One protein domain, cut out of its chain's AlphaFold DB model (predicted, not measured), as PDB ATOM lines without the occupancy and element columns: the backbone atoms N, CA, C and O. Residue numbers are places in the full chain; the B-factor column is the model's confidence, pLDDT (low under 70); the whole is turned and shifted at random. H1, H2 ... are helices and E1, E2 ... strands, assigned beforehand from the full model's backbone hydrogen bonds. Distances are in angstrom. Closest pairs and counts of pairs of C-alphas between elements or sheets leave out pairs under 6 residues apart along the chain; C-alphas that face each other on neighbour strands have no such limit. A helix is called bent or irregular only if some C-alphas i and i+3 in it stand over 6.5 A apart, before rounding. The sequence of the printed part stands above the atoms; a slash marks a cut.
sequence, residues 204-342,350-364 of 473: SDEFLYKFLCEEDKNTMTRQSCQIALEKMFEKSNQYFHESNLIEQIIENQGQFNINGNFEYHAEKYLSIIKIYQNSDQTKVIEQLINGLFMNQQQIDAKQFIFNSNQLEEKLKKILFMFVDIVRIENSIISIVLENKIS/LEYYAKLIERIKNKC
ATOM      1  N   SER A 204      51.964  -6.981  14.736       74.50
ATOM      2  CA  SER A 204      50.515  -7.185  14.882       74.50
ATOM      3  C   SER A 204      49.921  -6.383  16.031       74.50
ATOM      4  O   SER A 204      48.850  -5.812  15.865       74.50
ATOM      5  N   ASP A 205      50.607  -6.321  17.175       79.50
ATOM      6  CA  ASP A 205      50.081  -5.680  18.383       79.50
ATOM      7  C   ASP A 205      50.007  -4.156  18.227       79.50
ATOM      8  O   ASP A 205      48.982  -3.548  18.524       79.50
ATOM      9  N   GLU A 206      51.068  -3.535  17.703       76.00
ATOM     10  CA  GLU A 206      51.104  -2.096  17.413       76.00
ATOM     11  C   GLU A 206      50.084  -1.715  16.342       76.00
ATOM     12  O   GLU A 206      49.396  -0.698  16.460       76.00
ATOM     13  N   PHE A 207      49.971  -2.549  15.307       75.50
ATOM     14  CA  PHE A 207      48.960  -2.392  14.277       75.50
ATOM     15  C   PHE A 207      47.557  -2.458  14.880       75.50
ATOM     16  O   PHE A 207      46.744  -1.566  14.647       75.50
ATOM     17  N   LEU A 208      47.276  -3.488  15.681       79.50
ATOM     18  CA  LEU A 208      45.957  -3.701  16.257       79.50
ATOM     19  C   LEU A 208      45.606  -2.624  17.287       79.50
ATOM     20  O   LEU A 208      44.465  -2.177  17.329       79.50
ATOM     21  N   TYR A 209      46.580  -2.147  18.064       81.81
ATOM     22  CA  TYR A 209      46.386  -0.997  18.940       81.81
ATOM     23  C   TYR A 209      45.943   0.231  18.144       81.81
ATOM     24  O   TYR A 209      44.906   0.817  18.445       81.81
ATOM     25  N   LYS A 210      46.696   0.595  17.096       74.94
ATOM     26  CA  LYS A 210      46.350   1.727  16.222       74.94
ATOM     27  C   LYS A 210      44.981   1.536  15.573       74.94
ATOM     28  O   LYS A 210      44.205   2.479  15.490       74.94
ATOM     29  N   PHE A 211      44.668   0.305  15.182       72.81
ATOM     30  CA  PHE A 211      43.388  -0.060  14.593       72.81
ATOM     31  C   PHE A 211      42.205   0.133  15.558       72.81
ATOM     32  O   PHE A 211      41.145   0.621  15.154       72.81
ATOM     33  N   LEU A 212      42.373  -0.243  16.830       75.88
ATOM     34  CA  LEU A 212      41.337  -0.142  17.863       75.88
ATOM     35  C   LEU A 212      41.242   1.266  18.486       75.88
ATOM     36  O   LEU A 212      40.176   1.640  18.984       75.88
ATOM     37  N   CYS A 213      42.315   2.059  18.434       74.69
ATOM     38  CA  CYS A 213      42.367   3.410  18.989       74.69
ATOM     39  C   CYS A 213      41.618   4.451  18.120       74.69
ATOM     40  O   CYS A 213      41.272   4.230  16.951       74.69
ATOM     41  N   GLU A 214      41.294   5.599  18.718       65.75
ATOM     42  CA  GLU A 214      40.746   6.769  18.013       65.75
ATOM     43  C   GLU A 214      41.882   7.626  17.425       65.75
ATOM     44  O   GLU A 214      42.952   7.713  18.024       65.75
ATOM     45  N   GLU A 215      41.635   8.254  16.267       54.78
ATOM     46  CA  GLU A 215      42.638   8.843  15.350       54.78
ATOM     47  C   GLU A 215      43.553   9.914  15.974       54.78
ATOM     48  O   GLU A 215      44.704  10.023  15.568       54.78
ATOM     49  N   ASP A 216      43.101  10.631  17.008       55.88
ATOM     50  CA  ASP A 216      43.839  11.763  17.600       55.88
ATOM     51  C   ASP A 216      44.300  11.522  19.044       55.88
ATOM     52  O   ASP A 216      44.772  12.436  19.728       55.88
ATOM     53  N   LYS A 217      44.125  10.301  19.558       64.56
ATOM     54  CA  LYS A 217      44.409   9.999  20.961       64.56
ATOM     55  C   LYS A 217      45.579   9.042  21.080       64.56
ATOM     56  O   LYS A 217      45.560   7.925  20.575       64.56
ATOM     57  N   ASN A 218      46.564   9.454  21.873       71.25
ATOM     58  CA  ASN A 218      47.639   8.572  22.325       71.25
ATOM     59  C   ASN A 218      47.136   7.484  23.290       71.25
ATOM     60  O   ASN A 218      47.884   6.557  23.595       71.25
ATOM     61  N   THR A 219      45.888   7.590  23.759       82.56
ATOM     62  CA  THR A 219      45.246   6.652  24.679       82.56
ATOM     63  C   THR A 219      43.911   6.146  24.129       82.56
ATOM     64  O   THR A 219      43.066   6.907  23.656       82.56
ATOM     65  N   MET A 220      43.696   4.840  24.235       87.94
ATOM     66  CA  MET A 220      42.446   4.177  23.888       87.94
ATOM     67  C   MET A 220      41.542   4.099  25.115       87.94
ATOM     68  O   MET A 220      41.981   3.689  26.186       87.94
ATOM     69  N   THR A 221      40.265   4.455  24.970       89.56
ATOM     70  CA  THR A 221      39.278   4.327  26.052       89.56
ATOM     71  C   THR A 221      38.568   2.979  26.008       89.56
ATOM     72  O   THR A 221      38.437   2.357  24.951       89.56
ATOM     73  N   ARG A 222      38.044   2.546  27.155       91.88
ATOM     74  CA  ARG A 222      37.299   1.289  27.271       91.88
ATOM     75  C   ARG A 222      36.073   1.250  26.354       91.88
ATOM     76  O   ARG A 222      35.872   0.280  25.628       91.88
ATOM     77  N   GLN A 223      35.306   2.340  26.328       88.44
ATOM     78  CA  GLN A 223      34.116   2.477  25.486       88.44
ATOM     79  C   GLN A 223      34.463   2.476  23.991       88.44
ATOM     80  O   GLN A 223      33.825   1.768  23.212       88.44
ATOM     81  N   SER A 224      35.493   3.229  23.580       84.88
ATOM     82  CA  SER A 224      35.915   3.269  22.174       84.88
ATOM     83  C   SER A 224      36.421   1.904  21.696       84.88
ATOM     84  O   SER A 224      36.069   1.474  20.597       84.88
ATOM     85  N   CYS A 225      37.173   1.185  22.540       87.94
ATOM     86  CA  CYS A 225      37.636  -0.170  22.243       87.94
ATOM     87  C   CYS A 225      36.467  -1.154  22.105       87.94
ATOM     88  O   CYS A 225      36.467  -1.977  21.193       87.94
ATOM     89  N   GLN A 226      35.457  -1.063  22.975       89.50
ATOM     90  CA  GLN A 226      34.286  -1.939  22.912       89.50
ATOM     91  C   GLN A 226      33.530  -1.758  21.590       89.50
ATOM     92  O   GLN A 226      33.296  -2.734  20.880       89.50
ATOM     93  N   ILE A 227      33.237  -0.510  21.213       85.44
ATOM     94  CA  ILE A 227      32.559  -0.188  19.947       85.44
ATOM     95  C   ILE A 227      33.380  -0.677  18.742       85.44
ATOM     96  O   ILE A 227      32.820  -1.135  17.742       85.44
ATOM     97  N   ALA A 228      34.711  -0.569  18.802       81.50
ATOM     98  CA  ALA A 228      35.594  -1.052  17.742       81.50
ATOM     99  C   ALA A 228      35.549  -2.584  17.610       81.50
ATOM    100  O   ALA A 228      35.414  -3.094  16.495       81.50
ATOM    101  N   LEU A 229      35.591  -3.311  18.731       86.00
ATOM    102  CA  LEU A 229      35.477  -4.772  18.752       86.00
ATOM    103  C   LEU A 229      34.110  -5.240  18.237       86.00
ATOM    104  O   LEU A 229      34.061  -6.128  17.390       86.00
ATOM    105  N   GLU A 230      33.010  -4.618  18.671       85.25
ATOM    106  CA  GLU A 230      31.651  -4.929  18.195       85.25
ATOM    107  C   GLU A 230      31.551  -4.831  16.666       85.25
ATOM    108  O   GLU A 230      31.091  -5.765  16.003       85.25
ATOM    109  N   LYS A 231      32.073  -3.745  16.082       78.38
ATOM    110  CA  LYS A 231      32.122  -3.563  14.623       78.38
ATOM    111  C   LYS A 231      32.986  -4.620  13.938       78.38
ATOM    112  O   LYS A 231      32.594  -5.146  12.897       78.38
ATOM    113  N   MET A 232      34.145  -4.951  14.506       78.12
ATOM    114  CA  MET A 232      35.027  -5.992  13.968       78.12
ATOM    115  C   MET A 232      34.330  -7.364  13.939       78.12
ATOM    116  O   MET A 232      34.424  -8.084  12.941       78.12
ATOM    117  N   PHE A 233      33.581  -7.715  14.989       81.56
ATOM    118  CA  PHE A 233      32.806  -8.957  15.039       81.56
ATOM    119  C   PHE A 233      31.616  -8.955  14.075       81.56
ATOM    120  O   PHE A 233      31.361  -9.976  13.438       81.56
ATOM    121  N   GLU A 234      30.924  -7.826  13.898       78.44
ATOM    122  CA  GLU A 234      29.874  -7.689  12.879       78.44
ATOM    123  C   GLU A 234      30.428  -7.965  11.470       78.44
ATOM    124  O   GLU A 234      29.833  -8.717  10.695       78.44
ATOM    125  N   LYS A 235      31.607  -7.417  11.148       75.38
ATOM    126  CA  LYS A 235      32.240  -7.625   9.835       75.38
ATOM    127  C   LYS A 235      32.769  -9.041   9.662       75.38
ATOM    128  O   LYS A 235      32.622  -9.625   8.592       75.38
ATOM    129  N   SER A 236      33.293  -9.629  10.735       77.06
ATOM    130  CA  SER A 236      33.677 -11.043  10.753       77.06
ATOM    131  C   SER A 236      32.464 -11.955  10.524       77.06
ATOM    132  O   SER A 236      32.569 -12.938   9.797       77.06
ATOM    133  N   ASN A 237      31.291 -11.617  11.079       76.50
ATOM    134  CA  ASN A 237      30.056 -12.383  10.861       76.50
ATOM    135  C   ASN A 237      29.687 -12.410   9.383       76.50
ATOM    136  O   ASN A 237      29.434 -13.490   8.855       76.50
ATOM    137  N   GLN A 238      29.704 -11.244   8.732       75.06
ATOM    138  CA  GLN A 238      29.439 -11.115   7.297       75.06
ATOM    139  C   GLN A 238      30.413 -11.994   6.496       75.06
ATOM    140  O   GLN A 238      29.978 -12.877   5.760       75.06
ATOM    141  N   TYR A 239      31.719 -11.871   6.756       77.81
ATOM    142  CA  TYR A 239      32.749 -12.653   6.066       77.81
ATOM    143  C   TYR A 239      32.602 -14.177   6.217       77.81
ATOM    144  O   TYR A 239      32.708 -14.912   5.240       77.81
ATOM    145  N   PHE A 240      32.362 -14.672   7.436       77.00
ATOM    146  CA  PHE A 240      32.274 -16.115   7.682       77.00
ATOM    147  C   PHE A 240      30.939 -16.733   7.257       77.00
ATOM    148  O   PHE A 240      30.845 -17.958   7.179       77.00
ATOM    149  N   HIS A 241      29.882 -15.935   7.077       73.62
ATOM    150  CA  HIS A 241      28.573 -16.436   6.640       73.62
ATOM    151  C   HIS A 241      28.424 -16.400   5.117       73.62
ATOM    152  O   HIS A 241      27.714 -17.239   4.565       73.62
ATOM    153  N   GLU A 242      29.139 -15.504   4.444       72.75
ATOM    154  CA  GLU A 242      29.251 -15.467   2.988       72.75
ATOM    155  C   GLU A 242      30.335 -16.442   2.479       72.75
ATOM    156  O   GLU A 242      31.155 -16.952   3.250       72.75
ATOM    157  N   SER A 243      30.305 -16.765   1.180       68.38
ATOM    158  CA  SER A 243      31.386 -17.514   0.523       68.38
ATOM    159  C   SER A 243      32.567 -16.566   0.325       68.38
ATOM    160  O   SER A 243      32.475 -15.609  -0.445       68.38
ATOM    161  N   ASN A 244      33.660 -16.804   1.048       79.56
ATOM    162  CA  ASN A 244      34.861 -15.967   1.008       79.56
ATOM    163  C   ASN A 244      35.938 -16.514   0.063       79.56
ATOM    164  O   ASN A 244      35.857 -17.650  -0.394       79.56
ATOM    165  N   LEU A 245      36.973 -15.709  -0.196       78.56
ATOM    166  CA  LEU A 245      38.080 -16.053  -1.088       78.56
ATOM    167  C   LEU A 245      38.716 -17.413  -0.769       78.56
ATOM    168  O   LEU A 245      38.948 -18.210  -1.673       78.56
ATOM    169  N   ILE A 246      38.990 -17.691   0.508       80.00
ATOM    170  CA  ILE A 246      39.652 -18.933   0.927       80.00
ATOM    171  C   ILE A 246      38.752 -20.133   0.611       80.00
ATOM    172  O   ILE A 246      39.214 -21.109   0.024       80.00
ATOM    173  N   GLU A 247      37.460 -20.037   0.939       77.06
ATOM    174  CA  GLU A 247      36.454 -21.048   0.592       77.06
ATOM    175  C   GLU A 247      36.344 -21.242  -0.923       77.06
ATOM    176  O   GLU A 247      36.415 -22.371  -1.396       77.06
ATOM    177  N   GLN A 248      36.269 -20.159  -1.699       75.56
ATOM    178  CA  GLN A 248      36.168 -20.228  -3.158       75.56
ATOM    179  C   GLN A 248      37.401 -20.865  -3.798       75.56
ATOM    180  O   GLN A 248      37.265 -21.617  -4.762       75.56
ATOM    181  N   ILE A 249      38.600 -20.602  -3.275       75.38
ATOM    182  CA  ILE A 249      39.820 -21.260  -3.750       75.38
ATOM    183  C   ILE A 249      39.779 -22.747  -3.398       75.38
ATOM    184  O   ILE A 249      40.111 -23.566  -4.246       75.38
ATOM    185  N   ILE A 250      39.348 -23.116  -2.189       73.81
ATOM    186  CA  ILE A 250      39.201 -24.517  -1.756       73.81
ATOM    187  C   ILE A 250      38.132 -25.269  -2.577       73.81
ATOM    188  O   ILE A 250      38.298 -26.456  -2.851       73.81
ATOM    189  N   GLU A 251      37.056 -24.603  -2.994       69.31
ATOM    190  CA  GLU A 251      35.959 -25.204  -3.767       69.31
ATOM    191  C   GLU A 251      36.276 -25.317  -5.270       69.31
ATOM    192  O   GLU A 251      35.925 -26.316  -5.897       69.31
ATOM    193  N   ASN A 252      36.991 -24.349  -5.855       64.94
ATOM    194  CA  ASN A 252      37.272 -24.284  -7.301       64.94
ATOM    195  C   ASN A 252      38.595 -24.967  -7.727       64.94
ATOM    196  O   ASN A 252      39.118 -24.724  -8.815       64.94
ATOM    197  N   GLN A 253      39.132 -25.857  -6.888       57.25
ATOM    198  CA  GLN A 253      40.446 -26.510  -7.038       57.25
ATOM    199  C   GLN A 253      40.644 -27.327  -8.317       57.25
ATOM    200  O   GLN A 253      41.782 -27.580  -8.695       57.25
ATOM    201  N   GLY A 254      39.578 -27.721  -9.023       52.44
ATOM    202  CA  GLY A 254      39.714 -28.414 -10.311       52.44
ATOM    203  C   GLY A 254      40.524 -27.626 -11.356       52.44
ATOM    204  O   GLY A 254      40.927 -28.199 -12.362       52.44
ATOM    205  N   GLN A 255      40.761 -26.330 -11.119       52.06
ATOM    206  CA  GLN A 255      41.493 -25.418 -11.999       52.06
ATOM    207  C   GLN A 255      42.889 -25.014 -11.479       52.06
ATOM    208  O   GLN A 255      43.646 -24.400 -12.230       52.06
ATOM    209  N   PHE A 256      43.254 -25.340 -10.229       50.84
ATOM    210  CA  PHE A 256      44.497 -24.876  -9.597       50.84
ATOM    211  C   PHE A 256      45.283 -26.045  -9.007       50.84
ATOM    212  O   PHE A 256      44.835 -26.695  -8.068       50.84
ATOM    213  N   ASN A 257      46.483 -26.294  -9.531       54.56
ATOM    214  CA  ASN A 257      47.401 -27.265  -8.941       54.56
ATOM    215  C   ASN A 257      48.153 -26.571  -7.797       54.56
ATOM    216  O   ASN A 257      49.053 -25.763  -8.037       54.56
ATOM    217  N   ILE A 258      47.725 -26.800  -6.556       54.53
ATOM    218  CA  ILE A 258      48.254 -26.073  -5.400       54.53
ATOM    219  C   ILE A 258      49.467 -26.800  -4.823       54.53
ATOM    220  O   ILE A 258      49.345 -27.656  -3.953       54.53
ATOM    221  N   ASN A 259      50.653 -26.400  -5.277       55.31
ATOM    222  CA  ASN A 259      51.900 -26.603  -4.540       55.31
ATOM    223  C   ASN A 259      52.166 -25.392  -3.627       55.31
ATOM    224  O   ASN A 259      51.636 -24.312  -3.849       55.31
ATOM    225  N   GLY A 260      52.990 -25.534  -2.587       58.66
ATOM    226  CA  GLY A 260      53.440 -24.386  -1.782       58.66
ATOM    227  C   GLY A 260      52.590 -24.073  -0.549       58.66
ATOM    228  O   GLY A 260      51.897 -23.068  -0.500       58.66
ATOM    229  N   ASN A 261      52.703 -24.914   0.482       67.81
ATOM    230  CA  ASN A 261      52.262 -24.649   1.861       67.81
ATOM    231  C   ASN A 261      50.807 -24.154   2.052       67.81
ATOM    232  O   ASN A 261      50.471 -23.600   3.096       67.81
ATOM    233  N   PHE A 262      49.912 -24.350   1.079       75.44
ATOM    234  CA  PHE A 262      48.513 -23.931   1.210       75.44
ATOM    235  C   PHE A 262      47.805 -24.663   2.350       75.44
ATOM    236  O   PHE A 262      47.007 -24.054   3.055       75.44
ATOM    237  N   GLU A 263      48.121 -25.943   2.568       76.19
ATOM    238  CA  GLU A 263      47.578 -26.740   3.675       76.19
ATOM    239  C   GLU A 263      47.792 -26.047   5.025       76.19
ATOM    240  O   GLU A 263      46.845 -25.893   5.790       76.19
ATOM    241  N   TYR A 264      48.988 -25.508   5.272       82.88
ATOM    242  CA  TYR A 264      49.291 -24.737   6.480       82.88
ATOM    243  C   TYR A 264      48.384 -23.509   6.639       82.88
ATOM    244  O   TYR A 264      47.876 -23.225   7.727       82.88
ATOM    245  N   HIS A 265      48.130 -22.784   5.548       83.69
ATOM    246  CA  HIS A 265      47.240 -21.621   5.556       83.69
ATOM    247  C   HIS A 265      45.765 -22.018   5.727       83.69
ATOM    248  O   HIS A 265      45.031 -21.357   6.468       83.69
ATOM    249  N   ALA A 266      45.340 -23.132   5.128       81.38
ATOM    250  CA  ALA A 266      44.008 -23.703   5.304       81.38
ATOM    251  C   ALA A 266      43.785 -24.215   6.740       81.38
ATOM    252  O   ALA A 266      42.703 -24.036   7.303       81.38
ATOM    253  N   GLU A 267      44.805 -24.793   7.379       84.12
ATOM    254  CA  GLU A 267      44.779 -25.194   8.790       84.12
ATOM    255  C   GLU A 267      44.655 -23.998   9.730       84.12
ATOM    256  O   GLU A 267      43.801 -24.006  10.628       84.12
ATOM    257  N   LYS A 268      45.451 -22.944   9.499       87.00
ATOM    258  CA  LYS A 268      45.325 -21.677  10.233       87.00
ATOM    259  C   LYS A 268      43.902 -21.131  10.110       87.00
ATOM    260  O   LYS A 268      43.266 -20.854  11.131       87.00
ATOM    261  N   TYR A 269      43.358 -21.078   8.897       88.19
ATOM    262  CA  TYR A 269      41.991 -20.622   8.646       88.19
ATOM    263  C   TYR A 269      40.925 -21.478   9.353       88.19
ATOM    264  O   TYR A 269      40.035 -20.955  10.030       88.19
ATOM    265  N   LEU A 270      41.037 -22.806   9.288       86.31
ATOM    266  CA  LEU A 270      40.149 -23.723  10.007       86.31
ATOM    267  C   LEU A 270      40.169 -23.493  11.519       86.31
ATOM    268  O   LEU A 270      39.125 -23.582  12.173       86.31
ATOM    269  N   SER A 271      41.352 -23.250  12.088       87.25
ATOM    270  CA  SER A 271      41.501 -22.975  13.518       87.25
ATOM    271  C   SER A 271      40.734 -21.709  13.911       87.25
ATOM    272  O   SER A 271      39.975 -21.728  14.885       87.25
ATOM    273  N   ILE A 272      40.822 -20.670  13.078       88.25
ATOM    274  CA  ILE A 272      40.120 -19.401  13.233       88.25
ATOM    275  C   ILE A 272      38.601 -19.608  13.181       88.25
ATOM    276  O   ILE A 272      37.908 -19.225  14.126       88.25
ATOM    277  N   ILE A 273      38.068 -20.290  12.155       84.88
ATOM    278  CA  ILE A 273      36.619 -20.549  12.062       84.88
ATOM    279  C   ILE A 273      36.134 -21.325  13.289       84.88
ATOM    280  O   ILE A 273      35.079 -21.012  13.845       84.88
ATOM    281  N   LYS A 274      36.869 -22.353  13.736       84.25
ATOM    282  CA  LYS A 274      36.473 -23.142  14.915       84.25
ATOM    283  C   LYS A 274      36.384 -22.268  16.159       84.25
ATOM    284  O   LYS A 274      35.423 -22.401  16.918       84.25
ATOM    285  N   ILE A 275      37.368 -21.406  16.386       84.25
ATOM    286  CA  ILE A 275      37.369 -20.489  17.527       84.25
ATOM    287  C   ILE A 275      36.179 -19.532  17.417       84.25
ATOM    288  O   ILE A 275      35.419 -19.394  18.376       84.25
ATOM    289  N   TYR A 276      35.964 -18.960  16.235       83.44
ATOM    290  CA  TYR A 276      34.868 -18.044  15.956       83.44
ATOM    291  C   TYR A 276      33.483 -18.663  16.194       83.44
ATOM    292  O   TYR A 276      32.642 -18.096  16.888       83.44
ATOM    293  N   GLN A 277      33.243 -19.857  15.647       78.62
ATOM    294  CA  GLN A 277      31.943 -20.530  15.705       78.62
ATOM    295  C   GLN A 277      31.577 -21.038  17.101       78.62
ATOM    296  O   GLN A 277      30.395 -21.137  17.419       78.62
ATOM    297  N   ASN A 278      32.565 -21.368  17.938       77.44
ATOM    298  CA  ASN A 278      32.325 -21.845  19.302       77.44
ATOM    299  C   ASN A 278      32.380 -20.711  20.350       77.44
ATOM    300  O   ASN A 278      32.490 -20.997  21.543       77.44
ATOM    301  N   SER A 279      32.351 -19.443  19.927       80.81
ATOM    302  CA  SER A 279      32.451 -18.286  20.821       80.81
ATOM    303  C   SER A 279      31.156 -17.475  20.851       80.81
ATOM    304  O   SER A 279      30.563 -17.179  19.814       80.81
ATOM    305  N   ASP A 280      30.728 -17.108  22.058       83.94
ATOM    306  CA  ASP A 280      29.669 -16.126  22.294       83.94
ATOM    307  C   ASP A 280      30.286 -14.726  22.186       83.94
ATOM    308  O   ASP A 280      31.127 -14.353  23.003       83.94
ATOM    309  N   GLN A 281      29.918 -13.984  21.140       83.69
ATOM    310  CA  GLN A 281      30.561 -12.714  20.790       83.69
ATOM    311  C   GLN A 281      30.428 -11.679  21.903       83.69
ATOM    312  O   GLN A 281      31.415 -11.028  22.229       83.69
ATOM    313  N   THR A 282      29.259 -11.581  22.537       85.75
ATOM    314  CA  THR A 282      29.020 -10.620  23.619       85.75
ATOM    315  C   THR A 282      29.930 -10.910  24.808       85.75
ATOM    316  O   THR A 282      30.623 -10.017  25.292       85.75
ATOM    317  N   LYS A 283      30.011 -12.182  25.223       89.31
ATOM    318  CA  LYS A 283      30.892 -12.598  26.327       89.31
ATOM    319  C   LYS A 283      32.364 -12.409  25.996       89.31
ATOM    320  O   LYS A 283      33.138 -12.001  26.855       89.31
ATOM    321  N   VAL A 284      32.768 -12.709  24.765       90.94
ATOM    322  CA  VAL A 284      34.162 -12.543  24.351       90.94
ATOM    323  C   VAL A 284      34.557 -11.072  24.307       90.94
ATOM    324  O   VAL A 284      35.650 -10.745  24.754       90.94
ATOM    325  N   ILE A 285      33.690 -10.183  23.820       91.12
ATOM    326  CA  ILE A 285      33.946  -8.738  23.852       91.12
ATOM    327  C   ILE A 285      34.142  -8.281  25.299       91.12
ATOM    328  O   ILE A 285      35.125  -7.606  25.592       91.12
ATOM    329  N   GLU A 286      33.269  -8.701  26.215       92.31
ATOM    330  CA  GLU A 286      33.396  -8.376  27.637       92.31
ATOM    331  C   GLU A 286      34.719  -8.892  28.231       92.31
ATOM    332  O   GLU A 286      35.432  -8.147  28.905       92.31
ATOM    333  N   GLN A 287      35.099 -10.138  27.931       93.62
ATOM    334  CA  GLN A 287      36.364 -10.738  28.373       93.62
ATOM    335  C   GLN A 287      37.592 -10.026  27.797       93.62
ATOM    336  O   GLN A 287      38.548  -9.778  28.529       93.62
ATOM    337  N   LEU A 288      37.570  -9.665  26.512       94.06
ATOM    338  CA  LEU A 288      38.638  -8.903  25.866       94.06
ATOM    339  C   LEU A 288      38.772  -7.519  26.490       94.06
ATOM    340  O   LEU A 288      39.879  -7.099  26.802       94.06
ATOM    341  N   ILE A 289      37.659  -6.825  26.720       94.44
ATOM    342  CA  ILE A 289      37.662  -5.505  27.348       94.44
ATOM    343  C   ILE A 289      38.185  -5.588  28.785       94.44
ATOM    344  O   ILE A 289      39.046  -4.797  29.164       94.44
ATOM    345  N   ASN A 290      37.727  -6.569  29.563       93.75
ATOM    346  CA  ASN A 290      38.233  -6.819  30.910       93.75
ATOM    347  C   ASN A 290      39.732  -7.132  30.910       93.75
ATOM    348  O   ASN A 290      40.456  -6.564  31.714       93.75
ATOM    349  N   GLY A 291      40.215  -7.984  30.006       93.25
ATOM    350  CA  GLY A 291      41.631  -8.344  29.949       93.25
ATOM    351  C   GLY A 291      42.533  -7.229  29.408       93.25
ATOM    352  O   GLY A 291      43.634  -7.034  29.904       93.25
ATOM    353  N   LEU A 292      42.074  -6.450  28.426       93.50
ATOM    354  CA  LEU A 292      42.865  -5.363  27.840       93.50
ATOM    355  C   LEU A 292      42.964  -4.143  28.753       93.50
ATOM    356  O   LEU A 292      43.990  -3.471  28.750       93.50
ATOM    357  N   PHE A 293      41.911  -3.842  29.512       94.06
ATOM    358  CA  PHE A 293      41.868  -2.664  30.377       94.06
ATOM    359  C   PHE A 293      42.118  -2.991  31.846       94.06
ATOM    360  O   PHE A 293      42.490  -2.099  32.605       94.06
ATOM    361  N   MET A 294      41.918  -4.241  32.273       88.44
ATOM    362  CA  MET A 294      41.899  -4.634  33.682       88.44
ATOM    363  C   MET A 294      40.973  -3.686  34.469       88.44
ATOM    364  O   MET A 294      39.762  -3.661  34.230       88.44
ATOM    365  N   ASN A 295      41.548  -2.831  35.323       87.25
ATOM    366  CA  ASN A 295      40.836  -1.831  36.129       87.25
ATOM    367  C   ASN A 295      40.939  -0.391  35.581       87.25
ATOM    368  O   ASN A 295      40.446   0.547  36.205       87.25
ATOM    369  N   GLN A 296      41.608  -0.185  34.446       89.31
ATOM    370  CA  GLN A 296      41.841   1.131  33.853       89.31
ATOM    371  C   GLN A 296      40.677   1.545  32.940       89.31
ATOM    372  O   GLN A 296      40.023   0.718  32.306       89.31
ATOM    373  N   GLN A 297      40.410   2.849  32.852       89.81
ATOM    374  CA  GLN A 297      39.424   3.401  31.906       89.81
ATOM    375  C   GLN A 297      40.040   3.724  30.540       89.81
ATOM    376  O   GLN A 297      39.333   3.798  29.530       89.81
ATOM    377  N   GLN A 298      41.357   3.926  30.513       92.31
ATOM    378  CA  GLN A 298      42.132   4.259  29.328       92.31
ATOM    379  C   GLN A 298      43.482   3.546  29.379       92.31
ATOM    380  O   GLN A 298      44.036   3.400  30.468       92.31
ATOM    381  N   ILE A 299      43.990   3.135  28.220       91.88
ATOM    382  CA  ILE A 299      45.297   2.486  28.071       91.88
ATOM    383  C   ILE A 299      46.085   3.114  26.924       91.88
ATOM    384  O   ILE A 299      45.490   3.556  25.943       91.88
ATOM    385  N   ASP A 300      47.410   3.153  27.038       89.38
ATOM    386  CA  ASP A 300      48.302   3.532  25.936       89.38
ATOM    387  C   ASP A 300      48.780   2.310  25.119       89.38
ATOM    388  O   ASP A 300      48.443   1.160  25.418       89.38
ATOM    389  N   ALA A 301      49.585   2.551  24.078       86.19
ATOM    390  CA  ALA A 301      50.097   1.494  23.201       86.19
ATOM    391  C   ALA A 301      50.933   0.450  23.954       86.19
ATOM    392  O   ALA A 301      50.816  -0.747  23.700       86.19
ATOM    393  N   LYS A 302      51.773   0.890  24.900       89.31
ATOM    394  CA  LYS A 302      52.652  -0.007  25.661       89.31
ATOM    395  C   LYS A 302      51.829  -0.903  26.579       89.31
ATOM    396  O   LYS A 302      52.081  -2.103  26.649       89.31
ATOM    397  N   GLN A 303      50.829  -0.329  27.242       91.25
ATOM    398  CA  GLN A 303      49.892  -1.054  28.092       91.25
ATOM    399  C   GLN A 303      49.046  -2.033  27.283       91.25
ATOM    400  O   GLN A 303      48.883  -3.169  27.708       91.25
ATOM    401  N   PHE A 304      48.571  -1.649  26.096       91.38
ATOM    402  CA  PHE A 304      47.850  -2.568  25.219       91.38
ATOM    403  C   PHE A 304      48.707  -3.769  24.808       91.38
ATOM    404  O   PHE A 304      48.255  -4.907  24.923       91.38
ATOM    405  N   ILE A 305      49.946  -3.542  24.359       89.31
ATOM    406  CA  ILE A 305      50.863  -4.625  23.964       89.31
ATOM    407  C   ILE A 305      51.150  -5.535  25.162       89.31
ATOM    408  O   ILE A 305      51.146  -6.758  25.042       89.31
ATOM    409  N   PHE A 306      51.363  -4.956  26.343       91.69
ATOM    410  CA  PHE A 306      51.568  -5.739  27.554       91.69
ATOM    411  C   PHE A 306      50.325  -6.571  27.907       91.69
ATOM    412  O   PHE A 306      50.423  -7.791  28.025       91.69
ATOM    413  N   ASN A 307      49.150  -5.945  28.004       93.00
ATOM    414  CA  ASN A 307      47.907  -6.599  28.419       93.00
ATOM    415  C   ASN A 307      47.429  -7.644  27.400       93.00
ATOM    416  O   ASN A 307      46.989  -8.719  27.792       93.00
ATOM    417  N   SER A 308      47.569  -7.378  26.098       91.12
ATOM    418  CA  SER A 308      47.231  -8.336  25.033       91.12
ATOM    419  C   SER A 308      48.091  -9.603  25.082       91.12
ATOM    420  O   SER A 308      47.592 -10.691  24.800       91.12
ATOM    421  N   ASN A 309      49.351  -9.490  25.514       89.56
ATOM    422  CA  ASN A 309      50.230 -10.635  25.738       89.56
ATOM    423  C   ASN A 309      49.916 -11.418  27.022       89.56
ATOM    424  O   ASN A 309      50.326 -12.570  27.129       89.56
ATOM    425  N   GLN A 310      49.178 -10.825  27.964       91.38
ATOM    426  CA  GLN A 310      48.691 -11.497  29.176       91.38
ATOM    427  C   GLN A 310      47.312 -12.150  28.992       91.38
ATOM    428  O   GLN A 310      46.840 -12.850  29.888       91.38
ATOM    429  N   LEU A 311      46.642 -11.923  27.857       92.00
ATOM    430  CA  LEU A 311      45.367 -12.571  27.565       92.00
ATOM    431  C   LEU A 311      45.541 -14.084  27.438       92.00
ATOM    432  O   LEU A 311      46.535 -14.576  26.904       92.00
ATOM    433  N   GLU A 312      44.511 -14.824  27.843       90.44
ATOM    434  CA  GLU A 312      44.427 -16.249  27.542       90.44
ATOM    435  C   GLU A 312      44.575 -16.494  26.035       90.44
ATOM    436  O   GLU A 312      44.013 -15.769  25.211       90.44
ATOM    437  N   GLU A 313      45.260 -17.574  25.664       88.50
ATOM    438  CA  GLU A 313      45.590 -17.906  24.271       88.50
ATOM    439  C   GLU A 313      44.367 -17.896  23.335       88.50
ATOM    440  O   GLU A 313      44.439 -17.465  22.183       88.50
ATOM    441  N   LYS A 314      43.205 -18.338  23.833       87.44
ATOM    442  CA  LYS A 314      41.946 -18.293  23.079       87.44
ATOM    443  C   LYS A 314      41.506 -16.853  22.795       87.44
ATOM    444  O   LYS A 314      41.092 -16.564  21.676       87.44
ATOM    445  N   LEU A 315      41.583 -15.967  23.787       89.31
ATOM    446  CA  LEU A 315      41.221 -14.557  23.649       89.31
ATOM    447  C   LEU A 315      42.206 -13.828  22.741       89.31
ATOM    448  O   LEU A 315      41.769 -13.094  21.861       89.31
ATOM    449  N   LYS A 316      43.508 -14.104  22.878       88.94
ATOM    450  CA  LYS A 316      44.536 -13.573  21.980       88.94
ATOM    451  C   LYS A 316      44.244 -13.952  20.525       88.94
ATOM    452  O   LYS A 316      44.148 -13.077  19.671       88.94
ATOM    453  N   LYS A 317      43.967 -15.228  20.241       88.19
ATOM    454  CA  LYS A 317      43.583 -15.674  18.887       88.19
ATOM    455  C   LYS A 317      42.340 -14.977  18.347       88.19
ATOM    456  O   LYS A 317      42.281 -14.684  17.160       88.19
ATOM    457  N   ILE A 318      41.347 -14.703  19.192       87.88
ATOM    458  CA  ILE A 318      40.151 -13.973  18.755       87.88
ATOM    459  C   ILE A 318      40.469 -12.499  18.484       87.88
ATOM    460  O   ILE A 318      39.989 -11.947  17.498       87.88
ATOM    461  N   LEU A 319      41.284 -11.878  19.336       88.44
ATOM    462  CA  LEU A 319      41.697 -10.485  19.211       88.44
ATOM    463  C   LEU A 319      42.442 -10.236  17.887       88.44
ATOM    464  O   LEU A 319      42.151  -9.261  17.198       88.44
ATOM    465  N   PHE A 320      43.336 -11.151  17.498       87.06
ATOM    466  CA  PHE A 320      44.142 -11.051  16.271       87.06
ATOM    467  C   PHE A 320      43.521 -11.710  15.036       87.06
ATOM    468  O   PHE A 320      44.030 -11.540  13.930       87.06
ATOM    469  N   MET A 321      42.384 -12.388  15.190       86.06
ATOM    470  CA  MET A 321      41.717 -13.154  14.135       86.06
ATOM    471  C   MET A 321      41.593 -12.391  12.812       86.06
ATOM    472  O   MET A 321      41.855 -12.948  11.752       86.06
ATOM    473  N   PHE A 322      41.183 -11.123  12.858       78.75
ATOM    474  CA  PHE A 322      40.968 -10.334  11.648       78.75
ATOM    475  C   PHE A 322      42.274 -10.068  10.883       78.75
ATOM    476  O   PHE A 322      42.327 -10.221   9.662       78.75
ATOM    477  N   VAL A 323      43.335  -9.719  11.614       81.94
ATOM    478  CA  VAL A 323      44.680  -9.504  11.060       81.94
ATOM    479  C   VAL A 323      45.196 -10.795  10.427       81.94
ATOM    480  O   VAL A 323      45.710 -10.778   9.306       81.94
ATOM    481  N   ASP A 324      44.987 -11.925  11.101       86.06
ATOM    482  CA  ASP A 324      45.427 -13.229  10.616       86.06
ATOM    483  C   ASP A 324      44.698 -13.650   9.336       86.06
ATOM    484  O   ASP A 324      45.341 -14.156   8.418       86.06
ATOM    485  N   ILE A 325      43.389 -13.397   9.213       86.31
ATOM    486  CA  ILE A 325      42.640 -13.713   7.983       86.31
ATOM    487  C   ILE A 325      43.195 -12.924   6.792       86.31
ATOM    488  O   ILE A 325      43.458 -13.514   5.746       86.31
ATOM    489  N   VAL A 326      43.420 -11.614   6.944       84.69
ATOM    490  CA  VAL A 326      43.958 -10.772   5.859       84.69
ATOM    491  C   VAL A 326      45.343 -11.265   5.414       84.69
ATOM    492  O   VAL A 326      45.635 -11.315   4.218       84.69
ATOM    493  N   ARG A 327      46.192 -11.699   6.355       85.50
ATOM    494  CA  ARG A 327      47.510 -12.280   6.045       85.50
ATOM    495  C   ARG A 327      47.427 -13.645   5.377       85.50
ATOM    496  O   ARG A 327      48.213 -13.925   4.469       85.50
ATOM    497  N   ILE A 328      46.497 -14.490   5.817       87.06
ATOM    498  CA  ILE A 328      46.231 -15.786   5.192       87.06
ATOM    499  C   ILE A 328      45.819 -15.572   3.736       87.06
ATOM    500  O   ILE A 328      46.401 -16.197   2.856       87.06
ATOM    501  N   GLU A 329      44.893 -14.647   3.464       86.00
ATOM    502  CA  GLU A 329      44.493 -14.320   2.093       86.00
ATOM    503  C   GLU A 329      45.660 -13.795   1.261       86.00
ATOM    504  O   GLU A 329      45.874 -14.279   0.155       86.00
ATOM    505  N   ASN A 330      46.461 -12.867   1.793       86.75
ATOM    506  CA  ASN A 330      47.646 -12.371   1.094       86.75
ATOM    507  C   ASN A 330      48.631 -13.502   0.744       86.75
ATOM    508  O   ASN A 330      49.142 -13.549  -0.373       86.75
ATOM    509  N   SER A 331      48.862 -14.435   1.672       84.38
ATOM    510  CA  SER A 331      49.755 -15.583   1.453       84.38
ATOM    511  C   SER A 331      49.195 -16.531   0.392       84.38
ATOM    512  O   SER A 331      49.906 -16.921  -0.532       84.38
ATOM    513  N   ILE A 332      47.902 -16.852   0.481       80.38
ATOM    514  CA  ILE A 332      47.202 -17.704  -0.484       80.38
ATOM    515  C   ILE A 332      47.223 -17.082  -1.882       80.38
ATOM    516  O   ILE A 332      47.490 -17.779  -2.855       80.38
ATOM    517  N   ILE A 333      46.989 -15.776  -1.994       81.31
ATOM    518  CA  ILE A 333      47.063 -15.063  -3.270       81.31
ATOM    519  C   ILE A 333      48.482 -15.143  -3.846       81.31
ATOM    520  O   ILE A 333      48.618 -15.404  -5.036       81.31
ATOM    521  N   SER A 334      49.531 -14.991  -3.027       79.94
ATOM    522  CA  SER A 334      50.923 -15.150  -3.485       79.94
ATOM    523  C   SER A 334      51.151 -16.547  -4.059       79.94
ATOM    524  O   SER A 334      51.597 -16.679  -5.193       79.94
ATOM    525  N   ILE A 335      50.734 -17.584  -3.325       76.44
ATOM    526  CA  ILE A 335      50.826 -18.990  -3.746       76.44
ATOM    527  C   ILE A 335      50.103 -19.199  -5.082       76.44
ATOM    528  O   ILE A 335      50.652 -19.801  -6.000       76.44
ATOM    529  N   VAL A 336      48.877 -18.693  -5.225       73.94
ATOM    530  CA  VAL A 336      48.080 -18.859  -6.451       73.94
ATOM    531  C   VAL A 336      48.691 -18.123  -7.648       73.94
ATOM    532  O   VAL A 336      48.603 -18.604  -8.775       73.94
ATOM    533  N   LEU A 337      49.301 -16.957  -7.430       74.19
ATOM    534  CA  LEU A 337      49.913 -16.166  -8.500       74.19
ATOM    535  C   LEU A 337      51.298 -16.685  -8.911       74.19
ATOM    536  O   LEU A 337      51.663 -16.574 -10.082       74.19
ATOM    537  N   GLU A 338      52.061 -17.243  -7.969       71.12
ATOM    538  CA  GLU A 338      53.409 -17.777  -8.192       71.12
ATOM    539  C   GLU A 338      53.399 -19.203  -8.757       71.12
ATOM    540  O   GLU A 338      54.260 -19.550  -9.573       71.12
ATOM    541  N   ASN A 339      52.413 -20.026  -8.385       61.22
ATOM    542  CA  ASN A 339      52.276 -21.360  -8.952       61.22
ATOM    543  C   ASN A 339      51.734 -21.290 -10.377       61.22
ATOM    544  O   ASN A 339      50.583 -20.936 -10.635       61.22
ATOM    545  N   LYS A 340      52.571 -21.702 -11.326       53.38
ATOM    546  CA  LYS A 340      52.112 -22.040 -12.671       53.38
ATOM    547  C   LYS A 340      51.251 -23.300 -12.579       53.38
ATOM    548  O   LYS A 340      51.630 -24.251 -11.900       53.38
ATOM    549  N   ILE A 341      50.110 -23.296 -13.268       50.62
ATOM    550  CA  ILE A 341      49.214 -24.452 -13.390       50.62
ATOM    551  C   ILE A 341      50.050 -25.648 -13.877       50.62
ATOM    552  O   ILE A 341      50.577 -25.611 -14.986       50.62
ATOM    553  N   SER A 342      50.223 -26.670 -13.037       42.75
ATOM    554  CA  SER A 342      50.799 -27.952 -13.456       42.75
ATOM    555  C   SER A 342      49.701 -28.787 -14.117       42.75
ATOM    556  O   SER A 342      48.572 -28.806 -13.625       42.75
ATOM    557  N   LEU A 350      42.887 -30.746  -0.420       69.19
ATOM    558  CA  LEU A 350      42.010 -29.645  -0.016       69.19
ATOM    559  C   LEU A 350      40.524 -30.016  -0.000       69.19
ATOM    560  O   LEU A 350      39.740 -29.357   0.684       69.19
ATOM    561  N   GLU A 351      40.141 -31.144  -0.605       71.31
ATOM    562  CA  GLU A 351      38.789 -31.709  -0.467       71.31
ATOM    563  C   GLU A 351      38.460 -32.039   1.002       71.31
ATOM    564  O   GLU A 351      37.326 -31.869   1.464       71.31
ATOM    565  N   TYR A 352      39.464 -32.469   1.777       76.81
ATOM    566  CA  TYR A 352      39.327 -32.676   3.219       76.81
ATOM    567  C   TYR A 352      38.964 -31.371   3.941       76.81
ATOM    568  O   TYR A 352      38.040 -31.351   4.762       76.81
ATOM    569  N   TYR A 353      39.650 -30.277   3.601       75.69
ATOM    570  CA  TYR A 353      39.440 -28.959   4.196       75.69
ATOM    571  C   TYR A 353      38.074 -28.381   3.814       75.69
ATOM    572  O   TYR A 353      37.366 -27.908   4.702       75.69
ATOM    573  N   ALA A 354      37.651 -28.523   2.551       75.50
ATOM    574  CA  ALA A 354      36.319 -28.130   2.078       75.50
ATOM    575  C   ALA A 354      35.210 -28.774   2.928       75.50
ATOM    576  O   ALA A 354      34.393 -28.092   3.552       75.50
ATOM    577  N   LYS A 355      35.254 -30.110   3.055       76.88
ATOM    578  CA  LYS A 355      34.295 -30.880   3.864       76.88
ATOM    579  C   LYS A 355      34.333 -30.475   5.335       76.88
ATOM    580  O   LYS A 355      33.305 -30.512   6.015       76.88
ATOM    581  N   LEU A 356      35.504 -30.127   5.868       78.50
ATOM    582  CA  LEU A 356      35.633 -29.734   7.267       78.50
ATOM    583  C   LEU A 356      35.072 -28.328   7.524       78.50
ATOM    584  O   LEU A 356      34.352 -28.157   8.511       78.50
ATOM    585  N   ILE A 357      35.340 -27.360   6.641       76.81
ATOM    586  CA  ILE A 357      34.772 -26.003   6.700       76.81
ATOM    587  C   ILE A 357      33.248 -26.084   6.660       76.81
ATOM    588  O   ILE A 357      32.581 -25.556   7.555       76.81
ATOM    589  N   GLU A 358      32.696 -26.830   5.701       74.81
ATOM    590  CA  GLU A 358      31.254 -27.017   5.561       74.81
ATOM    591  C   GLU A 358      30.636 -27.609   6.841       74.81
ATOM    592  O   GLU A 358      29.640 -27.099   7.365       74.81
ATOM    593  N   ARG A 359      31.257 -28.649   7.421       76.12
ATOM    594  CA  ARG A 359      30.804 -29.240   8.697       76.12
ATOM    595  C   ARG A 359      30.820 -28.240   9.852       76.12
ATOM    596  O   ARG A 359      29.952 -28.328  10.724       76.12
ATOM    597  N   ILE A 360      31.811 -27.347   9.904       74.69
ATOM    598  CA  ILE A 360      31.949 -26.348  10.970       74.69
ATOM    599  C   ILE A 360      30.910 -25.234  10.802       74.69
ATOM    600  O   ILE A 360      30.243 -24.909  11.782       74.69
ATOM    601  N   LYS A 361      30.707 -24.700   9.587       70.56
ATOM    602  CA  LYS A 361      29.682 -23.673   9.303       70.56
ATOM    603  C   LYS A 361      28.269 -24.196   9.564       70.56
ATOM    604  O   LYS A 361      27.454 -23.516  10.177       70.56
ATOM    605  N   ASN A 362      28.010 -25.454   9.207       68.06
ATOM    606  CA  ASN A 362      26.720 -26.112   9.433       68.06
ATOM    607  C   ASN A 362      26.540 -26.660  10.864       68.06
ATOM    608  O   ASN A 362      25.551 -27.341  11.179       68.06
ATOM    609  N   LYS A 363      27.485 -26.390  11.773       67.31
ATOM    610  CA  LYS A 363      27.359 -26.740  13.187       67.31
ATOM    611  C   LYS A 363      26.452 -25.712  13.876       67.31
ATOM    612  O   LYS A 363      26.900 -24.647  14.274       67.31
ATOM    613  N   CYS A 364      25.170 -26.063  14.035       62.25
ATOM    614  CA  CYS A 364      24.180 -25.324  14.841       62.25
ATOM    615  C   CYS A 364      24.804 -24.939  16.205       62.25
ATOM    616  O   CYS A 364      25.106 -25.835  17.000       62.25
TER     617      CYS A 364
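AT A GLANCE: This is residues 204 to 342 and 350 to 364 of the 473 residues of an uncharacterized protein of Paramecium tetraurelia (UniProt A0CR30). A tiny sheet, E1 and E2, sits near one end of an elongated body of crossed helices, where H1, H5 and H6 gather. H7, long and kinked, runs from this group to a second one of H3, H4 and H8, in which H8 and H4 lie side by side, while H2 runs along one side from the sheet towards H3. The printed part has 154 residues, mostly helix, in the order H1 E1 H2 H3 H4 H5 E2 H6 H7 H8, and the two strands are antiparallel. It is only just compact, close to loose, with a radius of gyration of the C-alphas of 17.5 A and spans of 55 by 35 by 23 A.

HOW THE PARTS SIT: E1, residues 219 to 221, and E2, residues 298 to 300, are antiparallel neighbours; N 220 and O 299, 2.8 A apart, are within hydrogen-bond range. H6, residues 301 to 310, touches H1, residues 204 to 212, at a steep tilt of 63 degrees, the closest C-alphas being those of Asp 205 and Ile 305, 5.7 A apart. H5, residues 281 to 293, touches H6 with residues 291 to 293 alone; the closest C-alphas, of Leu 292 and Asn 307, are 5.2 A apart. H2, residues 222 to 241, touches H5, the closest C-alphas being those of Gln 226 and Ile 289, 6.6 A apart. The hub is H7, residues 313 to 338, with a kink of 61 degrees near residue 322; it is irregular, C-alphas 319 and 322 being 7.6 A apart. H4, residues 262 to 277, touches H7 opposite ways at a shallow tilt of 33 degrees, only just short of steep, with the closest C-alphas, of His 265 and Ile 328, 5.9 A apart. H3, residues 245 to 251, only just touches H7, with 3 pairs of C-alphas within 8 A; the closest are those of Ile 246 and Glu 329, 6.8 A apart. H8, residues 350 to 361, touches H4 the same way at a shallow tilt of 8 degrees, the closest C-alphas being those of Leu 270 and Ile 357, 6.7 A apart. H6 and H8 are apart. Every O i to N i+4 pair is within hydrogen-bond range in H1, H2, H3, H4, H5, H6 and H8; in H7 20 of 22 are.

IN THESE COORDINATES: H1 begins at C-alpha 204 (50.515, -7.185, 14.882). From first to last C-alpha, H7 measures 33.4 A, H2 28.6 A and H4 22.3 A. H8 ends at C-alpha 361 (29.682, -23.673, 9.303).

THE WHOLE: The two C-alphas farthest apart, of Asn 295 and Ser 342, are 56.9 A apart. Residues 343 to 349 are not printed, and C-alphas 342 and 350 are 16.1 A apart across the cut. Of the links that are printed whole, none is long. Mean pLDDT of the printed part is 79.5, and 24 residues are under 70, among them 251 to 261.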